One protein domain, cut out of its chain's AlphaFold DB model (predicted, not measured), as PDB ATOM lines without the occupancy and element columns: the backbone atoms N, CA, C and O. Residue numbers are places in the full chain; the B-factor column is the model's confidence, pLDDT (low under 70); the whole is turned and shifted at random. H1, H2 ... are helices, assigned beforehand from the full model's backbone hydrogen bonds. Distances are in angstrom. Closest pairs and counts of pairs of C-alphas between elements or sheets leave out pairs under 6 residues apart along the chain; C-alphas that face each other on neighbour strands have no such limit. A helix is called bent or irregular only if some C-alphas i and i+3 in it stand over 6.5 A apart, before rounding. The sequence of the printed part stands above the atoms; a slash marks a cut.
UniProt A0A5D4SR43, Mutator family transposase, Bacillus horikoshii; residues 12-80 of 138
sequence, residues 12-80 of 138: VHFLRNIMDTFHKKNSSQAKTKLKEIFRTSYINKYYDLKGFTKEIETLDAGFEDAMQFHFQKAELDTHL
ATOM      1  N   VAL A  12      36.506  19.204  54.742       86.75
ATOM      2  CA  VAL A  12      37.413  19.916  53.821       86.75
ATOM      3  C   VAL A  12      37.921  19.000  52.712       86.75
ATOM      4  O   VAL A  12      38.026  19.425  51.562       86.75
ATOM      5  N   HIS A  13      38.234  17.747  53.049       87.69
ATOM      6  CA  HIS A  13      38.704  16.768  52.076       87.69
ATOM      7  C   HIS A  13      37.574  16.339  51.151       87.69
ATOM      8  O   HIS A  13      37.787  16.262  49.948       87.69
ATOM      9  N   PHE A  14      36.363  16.150  51.678       90.75
ATOM     10  CA  PHE A  14      35.204  15.836  50.851       90.75
ATOM     11  C   PHE A  14      34.900  16.952  49.843       90.75
ATOM     12  O   PHE A  14      34.807  16.691  48.645       90.75
ATOM     13  N   LEU A  15      34.872  18.209  50.298       89.69
ATOM     14  CA  LEU A  15      34.710  19.369  49.425       89.69
ATOM     15  C   LEU A  15      35.818  19.442  48.361       89.69
ATOM     16  O   LEU A  15      35.529  19.707  47.197       89.69
ATOM     17  N   ARG A  16      37.083  19.204  48.738       89.06
ATOM     18  CA  ARG A  16      38.224  19.207  47.805       89.06
ATOM     19  C   ARG A  16      38.100  18.110  46.751       89.06
ATOM     20  O   ARG A  16      38.223  18.417  45.572       89.06
ATOM     21  N   ASN A  17      37.757  16.894  47.162       90.75
ATOM     22  CA  ASN A  17      37.584  15.760  46.259       90.75
ATOM     23  C   ASN A  17      36.518  16.045  45.192       90.75
ATOM     24  O   ASN A  17      36.763  15.790  44.019       90.75
ATOM     25  N   ILE A  18      35.377  16.632  45.572       90.06
ATOM     26  CA  ILE A  18      34.340  17.029  44.605       90.06
ATOM     27  C   ILE A  18      34.840  18.191  43.733       90.06
ATOM     28  O   ILE A  18      34.660  18.186  42.523       90.06
ATOM     29  N   MET A  19      35.515  19.192  44.311       89.31
ATOM     30  CA  MET A  19      36.071  20.312  43.536       89.31
ATOM     31  C   MET A  19      37.079  19.874  42.459       89.31
ATOM     32  O   MET A  19      37.213  20.581  41.452       89.31
ATOM     33  N   ASP A  20      37.770  18.755  42.672       88.62
ATOM     34  CA  ASP A  20      38.776  18.205  41.763       88.62
ATOM     35  C   ASP A  20      38.164  17.411  40.595       88.62
ATOM     36  O   ASP A  20      38.819  17.278  39.560       88.62
ATOM     37  N   THR A  21      36.911  16.943  40.695       87.00
ATOM     38  CA  THR A  21      36.230  16.272  39.567       87.00
ATOM     39  C   THR A  21      35.761  17.258  38.498       87.00
ATOM     40  O   THR A  21      35.758  16.927  37.313       87.00
ATOM     41  N   PHE A  22      35.440  18.493  38.891       85.62
ATOM     42  CA  PHE A  22      35.023  19.540  37.961       85.62
ATOM     43  C   PHE A  22      36.094  19.854  36.908       85.62
ATOM     44  O   PHE A  22      37.243  20.179  37.229       85.62
ATOM     45  N   HIS A  23      35.673  19.941  35.643       80.25
ATOM     46  CA  HIS A  23      36.518  20.424  34.550       80.25
ATOM     47  C   HIS A  23      37.090  21.825  34.836       80.25
ATOM     48  O   HIS A  23      36.421  22.693  35.398       80.25
ATOM     49  N   LYS A  24      38.336  22.090  34.413       74.12
ATOM     50  CA  LYS A  24      39.009  23.382  34.668       74.12
ATOM     51  C   LYS A  24      38.308  24.580  34.011       74.12
ATOM     52  O   LYS A  24      38.357  25.679  34.556       74.12
ATOM     53  N   LYS A  25      37.670  24.380  32.853       75.75
ATOM     54  CA  LYS A  25      36.925  25.412  32.112       75.75
ATOM     55  C   LYS A  25      35.441  25.365  32.493       75.75
ATOM     56  O   LYS A  25      34.910  24.287  32.719       75.75
ATOM     57  N   ASN A  26      34.788  26.527  32.567       74.31
ATOM     58  CA  ASN A  26      33.342  26.707  32.806       74.31
ATOM     59  C   ASN A  26      32.756  26.167  34.131       74.31
ATOM     60  O   ASN A  26      31.556  26.280  34.347       74.31
ATOM     61  N   SER A  27      33.573  25.685  35.071       83.44
ATOM     62  CA  SER A  27      33.083  25.160  36.363       83.44
ATOM     63  C   SER A  27      33.112  26.163  37.522       83.44
ATOM     64  O   SER A  27      32.783  25.809  38.650       83.44
ATOM     65  N   SER A  28      33.530  27.412  37.286       86.12
ATOM     66  CA  SER A  28      33.705  28.409  38.357       86.12
ATOM     67  C   SER A  28      32.405  28.661  39.132       86.12
ATOM     68  O   SER A  28      32.383  28.591  40.361       86.12
ATOM     69  N   GLN A  29      31.293  28.849  38.414       86.25
ATOM     70  CA  GLN A  29      29.985  29.092  39.024       86.25
ATOM     71  C   GLN A  29      29.494  27.883  39.836       86.25
ATOM     72  O   GLN A  29      28.986  28.049  40.944       86.25
ATOM     73  N   ALA A  30      29.698  26.669  39.320       85.75
ATOM     74  CA  ALA A  30      29.312  25.437  39.998       85.75
ATOM     75  C   ALA A  30      30.133  25.200  41.278       85.75
ATOM     76  O   ALA A  30      29.572  24.874  42.322       85.75
ATOM     77  N   LYS A  31      31.443  25.481  41.250       88.25
ATOM     78  CA  LYS A  31      32.305  25.435  42.446       88.25
ATOM     79  C   LYS A  31      31.887  26.452  43.509       88.25
ATOM     80  O   LYS A  31      31.949  26.146  44.699       88.25
ATOM     81  N   THR A  32      31.467  27.653  43.110       88.62
ATOM     82  CA  THR A  32      30.947  28.663  44.047       88.62
ATOM     83  C   THR A  32      29.651  28.193  44.698       88.62
ATOM     84  O   THR A  32      29.562  28.192  45.924       88.62
ATOM     85  N   LYS A  33      28.699  27.690  43.903       86.56
ATOM     86  CA  LYS A  33      27.446  27.110  44.408       86.56
ATOM     87  C   LYS A  33      27.694  25.948  45.369       86.56
ATOM     88  O   LYS A  33      27.108  25.913  46.446       86.56
ATOM     89  N   LEU A  34      28.628  25.052  45.045       87.94
ATOM     90  CA  LEU A  34      29.014  23.954  45.933       87.94
ATOM     91  C   LEU A  34      29.460  24.465  47.311       87.94
ATOM     92  O   LEU A  34      28.998  23.975  48.338       87.94
ATOM     93  N   LYS A  35      30.308  25.498  47.354       87.00
ATOM     94  CA  LYS A  35      30.731  26.115  48.622       87.00
ATOM     95  C   LYS A  35      29.561  26.722  49.398       87.00
ATOM     96  O   LYS A  35      29.572  26.688  50.626       87.00
ATOM     97  N   GLU A  36      28.568  27.289  48.717       86.44
ATOM     98  CA  GLU A  36      27.371  27.843  49.362       86.44
ATOM     99  C   GLU A  36      26.473  26.766  49.970       86.44
ATOM    100  O   GLU A  36      25.952  26.965  51.072       86.44
ATOM    101  N   ILE A  37      26.320  25.625  49.296       84.81
ATOM    102  CA  ILE A  37      25.578  24.470  49.816       84.81
ATOM    103  C   ILE A  37      26.164  24.056  51.164       84.81
ATOM    104  O   ILE A  37      25.466  24.033  52.171       84.81
ATOM    105  N   PHE A  38      27.478  23.858  51.210       80.38
ATOM    106  CA  PHE A  38      28.190  23.467  52.423       80.38
ATOM    107  C   PHE A  38      28.231  24.544  53.517       80.38
ATOM    108  O   PHE A  38      28.402  24.233  54.693       80.38
ATOM    109  N   ARG A  39      28.085  25.825  53.160       80.06
ATOM    110  CA  ARG A  39      27.982  26.915  54.142       80.06
ATOM    111  C   ARG A  39      26.620  26.970  54.811       80.06
ATOM    112  O   ARG A  39      26.555  27.266  56.001       80.06
ATOM    113  N   THR A  40      25.575  26.765  54.017       77.75
ATOM    114  CA  THR A  40      24.189  27.018  54.412       77.75
ATOM    115  C   THR A  40      23.432  25.747  54.797       77.75
ATOM    116  O   THR A  40      22.359  25.850  55.374       77.75
ATOM    117  N   SER A  41      23.998  24.569  54.521       70.19
ATOM    118  CA  SER A  41      23.430  23.250  54.830       70.19
ATOM    119  C   SER A  41      22.110  22.938  54.113       70.19
ATOM    120  O   SER A  41      21.405  22.012  54.499       70.19
ATOM    121  N   TYR A  42      21.772  23.676  53.049       70.81
ATOM    122  CA  TYR A  42      20.531  23.475  52.295       70.81
ATOM    123  C   TYR A  42      20.749  22.594  51.061       70.81
ATOM    124  O   TYR A  42      21.276  23.051  50.043       70.81
ATOM    125  N   ILE A  43      20.251  21.360  51.149       68.31
ATOM    126  CA  ILE A  43      20.217  20.328  50.096       68.31
ATOM    127  C   ILE A  43      19.488  20.798  48.823       68.31
ATOM    128  O   ILE A  43      19.922  20.522  47.709       68.31
ATOM    129  N   ASN A  44      18.427  21.606  48.951       68.69
ATOM    130  CA  ASN A  44      17.601  22.041  47.809       68.69
ATOM    131  C   ASN A  44      18.361  22.852  46.743       68.69
ATOM    132  O   ASN A  44      17.866  23.037  45.636       68.69
ATOM    133  N   LYS A  45      19.573  23.322  47.046       68.50
ATOM    134  CA  LYS A  45      20.441  24.031  46.099       68.50
ATOM    135  C   LYS A  45      21.169  23.096  45.116       68.50
ATOM    136  O   LYS A  45      21.819  23.589  44.197       68.50
ATOM    137  N   TYR A  46      21.064  21.765  45.249       68.06
ATOM    138  CA  TYR A  46      21.686  20.819  44.305       68.06
ATOM    139  C   TYR A  46      21.180  20.966  42.871       68.06
ATOM    140  O   TYR A  46      21.961  20.834  41.928       68.06
ATOM    141  N   TYR A  47      19.899  21.302  42.697       64.25
ATOM    142  CA  TYR A  47      19.271  21.451  41.380       64.25
ATOM    143  C   TYR A  47      19.886  22.578  40.534       64.25
ATOM    144  O   TYR A  47      19.709  22.610  39.315       64.25
ATOM    145  N   ASP A  48      20.661  23.468  41.156       69.88
ATOM    146  CA  ASP A  48      21.349  24.572  40.496       69.88
ATOM    147  C   ASP A  48      22.703  24.178  39.875       69.88
ATOM    148  O   ASP A  48      23.323  25.013  39.203       69.88
ATOM    149  N   LEU A  49      23.159  22.933  40.072       71.62
ATOM    150  CA  LEU A  49      24.370  22.342  39.479       71.62
ATOM    151  C   LEU A  49      24.069  21.581  38.170       71.62
ATOM    152  O   LEU A  49      24.673  20.546  37.883       71.62
ATOM    153  N   LYS A  50      23.127  22.080  37.357       71.56
ATOM    154  CA  LYS A  50      22.718  21.444  36.091       71.56
ATOM    155  C   LYS A  50      23.932  21.134  35.201       71.56
ATOM    156  O   LYS A  50      24.718  22.028  34.897       71.56
ATOM    157  N   GLY A  51      24.057  19.873  34.777       77.56
ATOM    158  CA  GLY A  51      25.140  19.387  33.910       77.56
ATOM    159  C   GLY A  51      26.317  18.711  34.628       77.56
ATOM    160  O   GLY A  51      27.201  18.200  33.950       77.56
ATOM    161  N   PHE A  52      26.319  18.663  35.965       82.56
ATOM    162  CA  PHE A  52      27.374  18.042  36.781       82.56
ATOM    163  C   PHE A  52      26.867  16.790  37.515       82.56
ATOM    164  O   PHE A  52      26.902  16.710  38.741       82.56
ATOM    165  N   THR A  53      26.322  15.823  36.769       84.44
ATOM    166  CA  THR A  53      25.643  14.641  37.335       84.44
ATOM    167  C   THR A  53      26.547  13.845  38.279       84.44
ATOM    168  O   THR A  53      26.133  13.496  39.378       84.44
ATOM    169  N   LYS A  54      27.814  13.645  37.904       85.31
ATOM    170  CA  LYS A  54      28.784  12.888  38.705       85.31
ATOM    171  C   LYS A  54      29.127  13.585  40.026       85.31
ATOM    172  O   LYS A  54      29.267  12.939  41.066       85.31
ATOM    173  N   GLU A  55      29.289  14.904  39.993       86.56
ATOM    174  CA  GLU A  55      29.530  15.725  41.179       86.56
ATOM    175  C   GLU A  55      28.338  15.663  42.130       86.56
ATOM    176  O   GLU A  55      28.539  15.542  43.335       86.56
ATOM    177  N   ILE A  56      27.118  15.732  41.586       85.56
ATOM    178  CA  ILE A  56      25.873  15.641  42.354       85.56
ATOM    179  C   ILE A  56      25.761  14.267  43.016       85.56
ATOM    180  O   ILE A  56      25.530  14.212  44.216       85.56
ATOM    181  N   GLU A  57      26.002  13.176  42.288       87.56
ATOM    182  CA  GLU A  57      25.989  11.816  42.851       87.56
ATOM    183  C   GLU A  57      27.015  11.653  43.981       87.56
ATOM    184  O   GLU A  57      26.713  11.109  45.040       87.56
ATOM    185  N   THR A  58      28.234  12.164  43.779       88.50
ATOM    186  CA  THR A  58      29.296  12.102  44.797       88.50
ATOM    187  C   THR A  58      28.935  12.921  46.032       88.50
ATOM    188  O   THR A  58      29.238  12.520  47.157       88.50
ATOM    189  N   LEU A  59      28.327  14.085  45.813       87.69
ATOM    190  CA  LEU A  59      27.869  14.983  46.858       87.69
ATOM    191  C   LEU A  59      26.755  14.330  47.671       87.69
ATOM    192  O   LEU A  59      26.901  14.244  48.883       87.69
ATOM    193  N   ASP A  60      25.722  13.809  47.015       87.19
ATOM    194  CA  ASP A  60      24.572  13.157  47.646       87.19
ATOM    195  C   ASP A  60      25.001  11.940  48.480       87.19
ATOM    196  O   ASP A  60      24.700  11.847  49.668       87.19
ATOM    197  N   ALA A  61      25.859  11.080  47.919       89.12
ATOM    198  CA  ALA A  61      26.352   9.876  48.592       89.12
ATOM    199  C   ALA A  61      27.225  10.138  49.837       89.12
ATOM    200  O   ALA A  61      27.553   9.203  50.566       89.12
ATOM    201  N   GLY A  62      27.687  11.371  50.063       87.81
ATOM    202  CA  GLY A  62      28.577  11.701  51.179       87.81
ATOM    203  C   GLY A  62      28.201  12.954  51.959       87.81
ATOM    204  O   GLY A  62      28.975  13.358  52.830       87.81
ATOM    205  N   PHE A  63      27.074  13.591  51.641       87.06
ATOM    206  CA  PHE A  63      26.688  14.859  52.250       87.06
ATOM    207  C   PHE A  63      26.382  14.692  53.734       87.06
ATOM    208  O   PHE A  63      26.981  15.391  54.550       87.06
ATOM    209  N   GLU A  64      25.528  13.731  54.082       86.31
ATOM    210  CA  GLU A  64      25.149  13.445  55.471       86.31
ATOM    211  C   GLU A  64      26.381  13.131  56.335       86.31
ATOM    212  O   GLU A  64      26.606  13.763  57.371       86.31
ATOM    213  N   ASP A  65      27.265  12.259  55.838       87.88
ATOM    214  CA  ASP A  65      28.528  11.908  56.500       87.88
ATOM    215  C   ASP A  65      29.422  13.128  56.767       87.88
ATOM    216  O   ASP A  65      30.132  13.194  57.775       87.88
ATOM    217  N   ALA A  66      29.467  14.071  55.822       86.38
ATOM    218  CA  ALA A  66      30.337  15.239  55.893       86.38
ATOM    219  C   ALA A  66      29.743  16.367  56.744       86.38
ATOM    220  O   ALA A  66      30.498  17.178  57.283       86.38
ATOM    221  N   MET A  67      28.416  16.416  56.870       84.69
ATOM    222  CA  MET A  67      27.680  17.469  57.572       84.69
ATOM    223  C   MET A  67      27.407  17.154  59.041       84.69
ATOM    224  O   MET A  67      26.974  18.041  59.771       84.69
ATOM    225  N   GLN A  68      27.746  15.955  59.515       82.75
ATOM    226  CA  GLN A  68      27.502  15.535  60.895       82.75
ATOM    227  C   GLN A  68      28.110  16.463  61.969       82.75
ATOM    228  O   GLN A  68      27.612  16.506  63.093       82.75
ATOM    229  N   PHE A  69      29.144  17.257  61.649       76.81
ATOM    230  CA  PHE A  69      29.673  18.249  62.598       76.81
ATOM    231  C   PHE A  69      28.645  19.305  63.014       76.81
ATOM    232  O   PHE A  69      28.779  19.861  64.095       76.81
ATOM    233  N   HIS A  70      27.604  19.550  62.211       77.06
ATOM    234  CA  HIS A  70      26.534  20.485  62.558       77.06
ATOM    235  C   HIS A  70      25.724  20.069  63.793       77.06
ATOM    236  O   HIS A  70      25.076  20.916  64.402       77.06
ATOM    237  N   PHE A  71      25.769  18.791  64.181       77.81
ATOM    238  CA  PHE A  71      25.157  18.305  65.420       77.81
ATOM    239  C   PHE A  71      26.047  18.529  66.655       77.81
ATOM    240  O   PHE A  71      25.638  18.228  67.775       77.81
ATOM    241  N   GLN A  72      27.269  19.034  66.469       74.06
ATOM    242  CA  GLN A  72      28.194  19.359  67.551       74.06
ATOM    243  C   GLN A  72      28.010  20.814  68.011       74.06
ATOM    244  O   GLN A  72      27.244  21.592  67.445       74.06
ATOM    245  N   LYS A  73      28.710  21.202  69.082       77.69
ATOM    246  CA  LYS A  73      28.663  22.576  69.600       77.69
ATOM    247  C   LYS A  73      29.165  23.557  68.535       77.69
ATOM    248  O   LYS A  73      30.266  23.374  68.024       77.69
ATOM    249  N   ALA A  74      28.431  24.649  68.309       76.81
ATOM    250  CA  ALA A  74      28.772  25.682  67.320       76.81
ATOM    251  C   ALA A  74      30.190  26.277  67.491       76.81
ATOM    252  O   ALA A  74      30.808  26.729  66.531       76.81
ATOM    253  N   GLU A  75      30.748  26.242  68.705       76.19
ATOM    254  CA  GLU A  75      32.134  26.646  68.991       76.19
ATOM    255  C   GLU A  75      33.180  25.800  68.233       76.19
ATOM    256  O   GLU A  75      34.273  26.278  67.908       76.19
ATOM    257  N   LEU A  76      32.850  24.543  67.926       74.38
ATOM    258  CA  LEU A  76      33.720  23.607  67.218       74.38
ATOM    259  C   LEU A  76      33.641  23.768  65.695       74.38
ATOM    260  O   LEU A  76      34.604  23.416  65.012       74.38
ATOM    261  N   ASP A  77      32.575  24.369  65.155       76.25
ATOM    262  CA  ASP A  77      32.350  24.500  63.707       76.25
ATOM    263  C   ASP A  77      33.528  25.151  62.982       76.25
ATOM    264  O   ASP A  77      33.962  24.683  61.930       76.25
ATOM    265  N   THR A  78      34.088  26.221  63.554       75.81
ATOM    266  CA  THR A  78      35.230  26.934  62.955       75.81
ATOM    267  C   THR A  78      36.449  26.021  62.810       75.81
ATOM    268  O   THR A  78      37.173  26.090  61.815       75.81
ATOM    269  N   HIS A  79      36.667  25.135  63.780       75.06
ATOM    270  CA  HIS A  79      37.800  24.218  63.784       75.06
ATOM    271  C   HIS A  79      37.546  23.026  62.859       75.06
ATOM    272  O   HIS A  79      38.416  22.677  62.066       75.06
ATOM    273  N   LEU A  80      36.339  22.458  62.887       78.44
ATOM    274  CA  LEU A  80      35.954  21.297  62.074       78.44
ATOM    275  C   LEU A  80      35.859  21.626  60.576       78.44
ATOM    276  O   LEU A  80      36.109  20.768  59.730       78.44
TER     277      LEU A  80
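This is residues 12 to 80 of the 138 residues of the protein "Mutator family transposase" of Bacillus horikoshii (UniProt A0A5D4SR43). Four helical pieces, H1, H2, H3 and the first arm of H4, run in turn opposite ways and make a loose up-and-down bundle with few contacts between them. H4 bends and carries on past one end, where H5 folds back beside its second arm. The printed part has 69 residues with five named helices, H1 to H5 in order, and no named strand; the class is all helix. It is compact, with a radius of gyration of the C-alphas of 12.3 A, yet elongated, spanning 38 by 21 by 17 A.

H1, residues 12 to 21, is close to but not clearly touching H2, residues 28 to 40; their closest C-alphas, Met 19 and Lys 31, are 6.5 A apart. H2 touches H3, residues 43 to 48, with residues 33 to 37 alone; this helical hairpin has a shallow tilt of 13 degrees, and the closest C-alphas, Ile 37 and Lys 45, are 6.4 A apart. H4, residues 53 to 71, was assigned as one helix by its hydrogen bonds but is bent, with C-alphas 61 and 64 7.8 A apart; arms H4a, 53 to 61, and H4b, 64 to 71, stand at a steep tilt of 49 degrees. H4a touches H1, opposite ways at a shallow tilt of 21 degrees, closest at C-alphas Ile 18 and Glu 55, 6.0 A. H4b and H5, residues 74 to 80, form a hairpin and only just touch, with 3 pairs of C-alphas within 8 A, closest at Phe 69 and Asp 77, 6.9 A. H1 and H3 are apart, as are H2 and H4a. Every O i to N i+4 pair is within hydrogen-bond range in H2 and H4a, against 5 of 6 in H1, 0 of 2 in H3, 1 of 4 in H4b and 1 of 3 in H5; O i to N i+3 pairs within range are 2 of 3 in H3, 3 of 5 in H4b and 3 of 4 in H5.

H1 begins at C-alpha 12 (37.413, 19.916, 53.821) and is 14.8 A long; H2 is 18.7 A, H3 10.6 A, H4a 12.2 A, H4b 11.1 A and H5 9.9 A, ending at C-alpha 80 (35.954, 21.297, 62.074). H4b is irregular, C-alphas 66 and 69 being 7.4 A apart; H3 and H5 are only just irregular, at 6.7 A between C-alphas 44 and 47 and 6.8 A between C-alphas 75 and 78.

The C-alphas farthest apart, Lys 25 and Lys 73, are 38.5 A apart. The printed part has no cut and no long link. Mean pLDDT of the printed part is 81.5; residues 43 to 48 are under 70.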